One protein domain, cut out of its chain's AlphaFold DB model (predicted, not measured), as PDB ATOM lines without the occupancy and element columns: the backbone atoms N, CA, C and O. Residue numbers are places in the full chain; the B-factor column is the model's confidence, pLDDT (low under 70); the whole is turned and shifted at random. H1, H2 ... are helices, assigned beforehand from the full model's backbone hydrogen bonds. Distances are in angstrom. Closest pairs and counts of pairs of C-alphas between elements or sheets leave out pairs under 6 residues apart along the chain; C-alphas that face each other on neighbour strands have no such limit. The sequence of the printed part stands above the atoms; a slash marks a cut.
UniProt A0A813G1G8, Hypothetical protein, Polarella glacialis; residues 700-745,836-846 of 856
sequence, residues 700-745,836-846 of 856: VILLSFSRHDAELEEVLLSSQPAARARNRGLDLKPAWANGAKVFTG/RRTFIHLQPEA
ATOM      1  N   VAL A 700     -43.537  20.782  -0.846       51.00
ATOM      2  CA  VAL A 700     -43.725  20.530  -2.272       51.00
ATOM      3  C   VAL A 700     -42.591  21.245  -2.991       51.00
ATOM      4  O   VAL A 700     -42.473  22.463  -2.919       51.00
ATOM      5  N   ILE A 701     -41.718  20.484  -3.644       54.88
ATOM      6  CA  ILE A 701     -40.763  21.046  -4.597       54.88
ATOM      7  C   ILE A 701     -41.439  20.943  -5.963       54.88
ATOM      8  O   ILE A 701     -41.869  19.857  -6.349       54.88
ATOM      9  N   LEU A 702     -41.577  22.071  -6.657       60.41
ATOM     10  CA  LEU A 702     -42.030  22.120  -8.042       60.41
ATOM     11  C   LEU A 702     -40.790  22.227  -8.927       60.41
ATOM     12  O   LEU A 702     -40.053  23.208  -8.841       60.41
ATOM     13  N   LEU A 703     -40.539  21.207  -9.742       58.69
ATOM     14  CA  LEU A 703     -39.508  21.263 -10.775       58.69
ATOM     15  C   LEU A 703     -40.209  21.526 -12.106       58.69
ATOM     16  O   LEU A 703     -41.094  20.761 -12.487       58.69
ATOM     17  N   SER A 704     -39.830  22.609 -12.780       53.81
ATOM     18  CA  SER A 704     -40.262  22.911 -14.145       53.81
ATOM     19  C   SER A 704     -39.069  22.733 -15.068       53.81
ATOM     20  O   SER A 704     -38.026  23.354 -14.866       53.81
ATOM     21  N   PHE A 705     -39.216  21.851 -16.049       65.25
ATOM     22  CA  PHE A 705     -38.268  21.681 -17.137       65.25
ATOM     23  C   PHE A 705     -38.915  22.241 -18.394       65.25
ATOM     24  O   PHE A 705     -40.072  21.960 -18.704       65.25
ATOM     25  N   SER A 706     -38.171  23.051 -19.124       50.66
ATOM     26  CA  SER A 706     -38.574  23.487 -20.447       50.66
ATOM     27  C   SER A 706     -38.081  22.442 -21.452       50.66
ATOM     28  O   SER A 706     -36.874  22.307 -21.644       50.66
ATOM     29  N   ARG A 707     -39.042  21.742 -22.069       58.75
ATOM     30  CA  ARG A 707     -38.957  20.716 -23.134       58.75
ATOM     31  C   ARG A 707     -39.137  19.262 -22.704       58.75
ATOM     32  O   ARG A 707     -38.414  18.696 -21.893       58.75
ATOM     33  N   HIS A 708     -40.171  18.695 -23.321       62.38
ATOM     34  CA  HIS A 708     -40.632  17.319 -23.257       62.38
ATOM     35  C   HIS A 708     -39.847  16.452 -24.238       62.38
ATOM     36  O   HIS A 708     -40.436  15.876 -25.155       62.38
ATOM     37  N   ASP A 709     -38.532  16.357 -24.087       82.88
ATOM     38  CA  ASP A 709     -37.852  15.307 -24.834       82.88
ATOM     39  C   ASP A 709     -38.438  13.984 -24.325       82.88
ATOM     40  O   ASP A 709     -38.536  13.764 -23.112       82.88
ATOM     41  N   ALA A 710     -38.938  13.144 -25.237       88.25
ATOM     42  CA  ALA A 710     -39.558  11.862 -24.884       88.25
ATOM     43  C   ALA A 710     -38.627  11.030 -23.979       88.25
ATOM     44  O   ALA A 710     -39.091  10.310 -23.097       88.25
ATOM     45  N   GLU A 711     -37.319  11.241 -24.137       88.12
ATOM     46  CA  GLU A 711     -36.236  10.738 -23.298       88.12
ATOM     47  C   GLU A 711     -36.361  11.177 -21.829       88.12
ATOM     48  O   GLU A 711     -36.302  10.342 -20.931       88.12
ATOM     49  N   LEU A 712     -36.608  12.462 -21.543       86.31
ATOM     50  CA  LEU A 712     -36.782  12.949 -20.167       86.31
ATOM     51  C   LEU A 712     -38.046  12.366 -19.530       86.31
ATOM     52  O   LEU A 712     -38.070  12.046 -18.341       86.31
ATOM     53  N   GLU A 713     -39.109  12.214 -20.314       92.88
ATOM     54  CA  GLU A 713     -40.327  11.555 -19.857       92.88
ATOM     55  C   GLU A 713     -40.086  10.081 -19.517       92.88
ATOM     56  O   GLU A 713     -40.545   9.615 -18.471       92.88
ATOM     57  N   GLU A 714     -39.337   9.365 -20.349       94.19
ATOM     58  CA  GLU A 714     -38.938   7.986 -20.089       94.19
ATOM     59  C   GLU A 714     -38.060   7.875 -18.836       94.19
ATOM     60  O   GLU A 714     -38.361   7.060 -17.961       94.19
ATOM     61  N   VAL A 715     -37.060   8.750 -18.680       93.81
ATOM     62  CA  VAL A 715     -36.194   8.827 -17.487       93.81
ATOM     63  C   VAL A 715     -37.015   9.105 -16.225       93.81
ATOM     64  O   VAL A 715     -36.848   8.449 -15.195       93.81
ATOM     65  N   LEU A 716     -37.974  10.032 -16.287       94.06
ATOM     66  CA  LEU A 716     -38.847  10.323 -15.151       94.06
ATOM     67  C   LEU A 716     -39.732   9.123 -14.787       94.06
ATOM     68  O   LEU A 716     -39.951   8.880 -13.600       94.06
ATOM     69  N   LEU A 717     -40.215   8.349 -15.760       95.69
ATOM     70  CA  LEU A 717     -41.062   7.168 -15.531       95.69
ATOM     71  C   LEU A 717     -40.291   5.897 -15.160       95.69
ATOM     72  O   LEU A 717     -40.900   4.975 -14.601       95.69
ATOM     73  N   SER A 718     -39.001   5.830 -15.490       95.00
ATOM     74  CA  SER A 718     -38.079   4.767 -15.080       95.00
ATOM     75  C   SER A 718     -37.400   5.073 -13.739       95.00
ATOM     76  O   SER A 718     -36.896   4.161 -13.082       95.00
ATOM     77  N   SER A 719     -37.469   6.325 -13.273       95.19
ATOM     78  CA  SER A 719     -36.890   6.760 -12.003       95.19
ATOM     79  C   SER A 719     -37.385   5.955 -10.786       95.19
ATOM     80  O   SER A 719     -38.528   5.489 -10.705       95.19
ATOM     81  N   GLN A 720     -36.542   5.838  -9.755       94.12
ATOM     82  CA  GLN A 720     -36.889   5.121  -8.519       94.12
ATOM     83  C   GLN A 720     -38.176   5.645  -7.826       94.12
ATOM     84  O   GLN A 720     -38.937   4.828  -7.290       94.12
ATOM     85  N   PRO A 721     -38.477   6.963  -7.797       92.06
ATOM     86  CA  PRO A 721     -39.767   7.471  -7.325       92.06
ATOM     87  C   PRO A 721     -40.962   6.958  -8.136       92.06
ATOM     88  O   PRO A 721     -41.961   6.557  -7.534       92.06
ATOM     89  N   ALA A 722     -40.844   6.910  -9.465       95.19
ATOM     90  CA  ALA A 722     -41.862   6.369 -10.359       95.19
ATOM     91  C   ALA A 722     -42.098   4.881 -10.115       95.19
ATOM     92  O   ALA A 722     -43.240   4.465  -9.928       95.19
ATOM     93  N   ALA A 723     -41.026   4.094  -9.997       95.06
ATOM     94  CA  ALA A 723     -41.116   2.679  -9.653       95.06
ATOM     95  C   ALA A 723     -41.825   2.465  -8.303       95.06
ATOM     96  O   ALA A 723     -42.731   1.643  -8.191       95.06
ATOM     97  N   ARG A 724     -41.488   3.258  -7.274       92.06
ATOM     98  CA  ARG A 724     -42.160   3.182  -5.963       92.06
ATOM     99  C   ARG A 724     -43.633   3.569  -6.024       92.06
ATOM    100  O   ARG A 724     -44.428   2.978  -5.300       92.06
ATOM    101  N   ALA A 725     -43.991   4.569  -6.822       93.44
ATOM    102  CA  ALA A 725     -45.377   4.987  -6.982       93.44
ATOM    103  C   ALA A 725     -46.186   3.945  -7.779       93.44
ATOM    104  O   ALA A 725     -47.262   3.549  -7.331       93.44
ATOM    105  N   ARG A 726     -45.614   3.384  -8.850       95.88
ATOM    106  CA  ARG A 726     -46.203   2.278  -9.623       95.88
ATOM    107  C   ARG A 726     -46.406   1.025  -8.766       95.88
ATOM    108  O   ARG A 726     -47.485   0.449  -8.779       95.88
ATOM    109  N   ASN A 727     -45.430   0.673  -7.925       94.25
ATOM    110  CA  ASN A 727     -45.537  -0.455  -6.986       94.25
ATOM    111  C   ASN A 727     -46.619  -0.253  -5.909       94.25
ATOM    112  O   ASN A 727     -47.019  -1.210  -5.253       94.25
ATOM    113  N   ARG A 728     -47.100   0.981  -5.709       93.75
ATOM    114  CA  ARG A 728     -48.242   1.292  -4.832       93.75
ATOM    115  C   ARG A 728     -49.582   1.292  -5.573       93.75
ATOM    116  O   ARG A 728     -50.585   1.660  -4.970       93.75
ATOM    117  N   GLY A 729     -49.598   0.926  -6.854       95.62
ATOM    118  CA  GLY A 729     -50.790   0.977  -7.699       95.62
ATOM    119  C   GLY A 729     -51.207   2.397  -8.085       95.62
ATOM    120  O   GLY A 729     -52.365   2.610  -8.423       95.62
ATOM    121  N   LEU A 730     -50.301   3.379  -7.998       95.38
ATOM    122  CA  LEU A 730     -50.594   4.740  -8.439       95.38
ATOM    123  C   LEU A 730     -50.423   4.841  -9.948       95.38
ATOM    124  O   LEU A 730     -49.391   4.443 -10.494       95.38
ATOM    125  N   ASP A 731     -51.417   5.439 -10.592       95.81
ATOM    126  CA  ASP A 731     -51.294   5.874 -11.972       95.81
ATOM    127  C   ASP A 731     -50.331   7.068 -12.037       95.81
ATOM    128  O   ASP A 731     -50.572   8.118 -11.439       95.81
ATOM    129  N   LEU A 732     -49.199   6.878 -12.718       96.06
ATOM    130  CA  LEU A 732     -48.158   7.898 -12.848       96.06
ATOM    131  C   LEU A 732     -48.512   8.964 -13.884       96.06
ATOM    132  O   LEU A 732     -47.918  10.042 -13.850       96.06
ATOM    133  N   LYS A 733     -49.437   8.659 -14.802       96.19
ATOM    134  CA  LYS A 733     -49.913   9.558 -15.860       96.19
ATOM    135  C   LYS A 733     -51.438   9.511 -15.921       96.19
ATOM    136  O   LYS A 733     -52.003   9.095 -16.936       96.19
ATOM    137  N   PRO A 734     -52.120   9.926 -14.850       93.88
ATOM    138  CA  PRO A 734     -53.559   9.871 -14.864       93.88
ATOM    139  C   PRO A 734     -54.109  10.852 -15.896       93.88
ATOM    140  O   PRO A 734     -53.586  11.955 -16.062       93.88
ATOM    141  N   ALA A 735     -55.190  10.460 -16.573       90.94
ATOM    142  CA  ALA A 735     -55.791  11.259 -17.642       90.94
ATOM    143  C   ALA A 735     -56.160  12.687 -17.189       90.94
ATOM    144  O   ALA A 735     -56.069  13.620 -17.977       90.94
ATOM    145  N   TRP A 736     -56.497  12.875 -15.904       92.31
ATOM    146  CA  TRP A 736     -56.808  14.190 -15.331       92.31
ATOM    147  C   TRP A 736     -55.603  15.135 -15.251       92.31
ATOM    148  O   TRP A 736     -55.786  16.342 -15.126       92.31
ATOM    149  N   ALA A 737     -54.378  14.611 -15.303       87.69
ATOM    150  CA  ALA A 737     -53.162  15.397 -15.146       87.69
ATOM    151  C   ALA A 737     -52.620  15.949 -16.476       87.69
ATOM    152  O   ALA A 737     -51.540  16.533 -16.474       87.69
ATOM    153  N   ASN A 738     -53.327  15.763 -17.603       87.06
ATOM    154  CA  ASN A 738     -52.974  16.314 -18.923       87.06
ATOM    155  C   ASN A 738     -51.490  16.124 -19.300       87.06
ATOM    156  O   ASN A 738     -50.830  17.030 -19.801       87.06
ATOM    157  N   GLY A 739     -50.943  14.937 -19.020       89.19
ATOM    158  CA  GLY A 739     -49.546  14.608 -19.313       89.19
ATOM    159  C   GLY A 739     -48.538  14.969 -18.216       89.19
ATOM    160  O   GLY A 739     -47.352  14.683 -18.400       89.19
ATOM    161  N   ALA A 740     -48.955  15.527 -17.074       89.62
ATOM    162  CA  ALA A 740     -48.102  15.671 -15.893       89.62
ATOM    163  C   ALA A 740     -47.875  14.319 -15.186       89.62
ATOM    164  O   ALA A 740     -48.715  13.418 -15.232       89.62
ATOM    165  N   LYS A 741     -46.703  14.167 -14.553       94.75
ATOM    166  CA  LYS A 741     -46.258  12.906 -13.941       94.75
ATOM    167  C   LYS A 741     -46.373  13.012 -12.426       94.75
ATOM    168  O   LYS A 741     -45.754  13.884 -11.813       94.75
ATOM    169  N   VAL A 742     -47.162  12.132 -11.820       91.94
ATOM    170  CA  VAL A 742     -47.486  12.192 -10.389       91.94
ATOM    171  C   VAL A 742     -46.773  11.064  -9.642       91.94
ATOM    172  O   VAL A 742     -47.163   9.903  -9.709       91.94
ATOM    173  N   PHE A 743     -45.719  11.402  -8.894       92.81
ATOM    174  CA  PHE A 743     -44.935  10.434  -8.097       92.81
ATOM    175  C   PHE A 743     -45.335  10.387  -6.619       92.81
ATOM    176  O   PHE A 743     -44.745   9.676  -5.799       92.81
ATOM    177  N   THR A 744     -46.333  11.177  -6.256       84.31
ATOM    178  CA  THR A 744     -46.770  11.432  -4.891       84.31
ATOM    179  C   THR A 744     -48.200  10.954  -4.734       84.31
ATOM    180  O   THR A 744     -49.156  11.712  -4.808       84.31
ATOM    181  N   GLY A 745     -48.358   9.672  -4.437       61.78
ATOM    182  CA  GLY A 745     -49.598   9.215  -3.834       61.78
ATOM    183  C   GLY A 745     -49.451   9.165  -2.325       61.78
ATOM    184  O   GLY A 745     -48.642   8.400  -1.788       61.78
ATOM    185  N   ARG A 836     -36.824  13.337  -3.097       29.53
ATOM    186  CA  ARG A 836     -37.984  12.470  -2.801       29.53
ATOM    187  C   ARG A 836     -39.266  13.302  -2.645       29.53
ATOM    188  O   ARG A 836     -39.248  14.263  -1.886       29.53
ATOM    189  N   ARG A 837     -40.377  12.810  -3.226       27.97
ATOM    190  CA  ARG A 837     -41.775  13.306  -3.114       27.97
ATOM    191  C   ARG A 837     -42.030  14.667  -3.785       27.97
ATOM    192  O   ARG A 837     -42.214  15.670  -3.108       27.97
ATOM    193  N   THR A 838     -42.106  14.664  -5.111       37.16
ATOM    194  CA  THR A 838     -42.107  15.877  -5.943       37.16
ATOM    195  C   THR A 838     -43.257  15.844  -6.955       37.16
ATOM    196  O   THR A 838     -43.606  14.762  -7.430       37.16
ATOM    197  N   PHE A 839     -43.810  17.010  -7.297       36.34
ATOM    198  CA  PHE A 839     -44.707  17.207  -8.444       36.34
ATOM    199  C   PHE A 839     -43.967  18.015  -9.521       36.34
ATOM    200  O   PHE A 839     -43.124  18.852  -9.197       36.34
ATOM    201  N   ILE A 840     -44.258  17.748 -10.794       37.47
ATOM    202  CA  ILE A 840     -43.563  18.349 -11.941       37.47
ATOM    203  C   ILE A 840     -44.618  18.945 -12.880       37.47
ATOM    204  O   ILE A 840     -45.504  18.220 -13.333       37.47
ATOM    205  N   HIS A 841     -44.520  20.247 -13.162       33.16
ATOM    206  CA  HIS A 841     -45.351  20.968 -14.137       33.16
ATOM    207  C   HIS A 841     -44.436  21.727 -15.104       33.16
ATOM    208  O   HIS A 841     -43.407  22.238 -14.671       33.16
ATOM    209  N   LEU A 842     -44.781  21.777 -16.394       37.72
ATOM    210  CA  LEU A 842     -43.871  22.151 -17.486       37.72
ATOM    211  C   LEU A 842     -44.423  23.374 -18.245       37.72
ATOM    212  O   LEU A 842     -45.627  23.441 -18.483       37.72
ATOM    213  N   GLN A 843     -43.560  24.335 -18.605       31.98
ATOM    214  CA  GLN A 843     -43.906  25.508 -19.432       31.98
ATOM    215  C   GLN A 843     -43.169  25.495 -20.792       31.98
ATOM    216  O   GLN A 843     -42.086  24.909 -20.891       31.98
ATOM    217  N   PRO A 844     -43.722  26.137 -21.843       34.00
ATOM    218  CA  PRO A 844     -43.427  25.773 -23.236       34.00
ATOM    219  C   PRO A 844     -42.103  26.289 -23.845       34.00
ATOM    220  O   PRO A 844     -41.694  25.772 -24.880       34.00
ATOM    221  N   GLU A 845     -41.408  27.283 -23.273       32.25
ATOM    222  CA  GLU A 845     -40.628  28.213 -24.126       32.25
ATOM    223  C   GLU A 845     -39.078  28.193 -24.087       32.25
ATOM    224  O   GLU A 845     -38.464  29.017 -24.758       32.25
ATOM    225  N   ALA A 846     -38.371  27.260 -23.431       33.44
ATOM    226  CA  ALA A 846     -36.885  27.288 -23.420       33.44
ATOM    227  C   ALA A 846     -36.203  25.970 -23.849       33.44
ATOM    228  O   ALA A 846     -36.675  24.889 -23.529       33.44
TER     229      ALA A 846
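AT A GLANCE: This is residues 700 to 745 and 836 to 846 of the 856 residues of the protein "Hypothetical protein" of Polarella glacialis (UniProt A0A813G1G8). Little regular structure is present: two short helices, H1 then H2, make a corner, and the other printed residues, among them the long stretch 727 to 745, lie in no named element. The first printed stretch runs beside the one after the cut, with residues 702 to 703 paired in parallel with 839 to 840. The printed part has 57 residues, 16 of them in the two named helices, with no named strand; the class is all helix. It is compact, with a radius of gyration of the C-alphas of 11.1 A and spans of 34 by 23 by 22 A.

IN THESE COORDINATES: H1, residues 710 to 718, begins at C-alpha (-39.558, 11.862, -24.884) and is 12.2 A long. H2, residues 720 to 726, is 9.8 A long and ends at C-alpha (-46.203, 2.278, -9.623).

HOW THE PARTS SIT: A tight link of one residue joins H1 to H2. They are close but not clearly touching; their closest C-alphas, of Leu 716 and Ala 722, are 6.9 A apart. Their lines are about perpendicular, at 75 degrees. In both helices every O i to N i+4 pair is within hydrogen-bond range.

THE WHOLE: The C-alphas farthest apart, of Arg 728 and Glu 845, are 34.0 A apart. Residues 727 to 745 hold no named element. Residues 746 to 835 are not printed; C-alphas 745 and 836 are 12.1 A apart. pLDDT is under 70 at residues 700 to 708, 745 and 836 to 846.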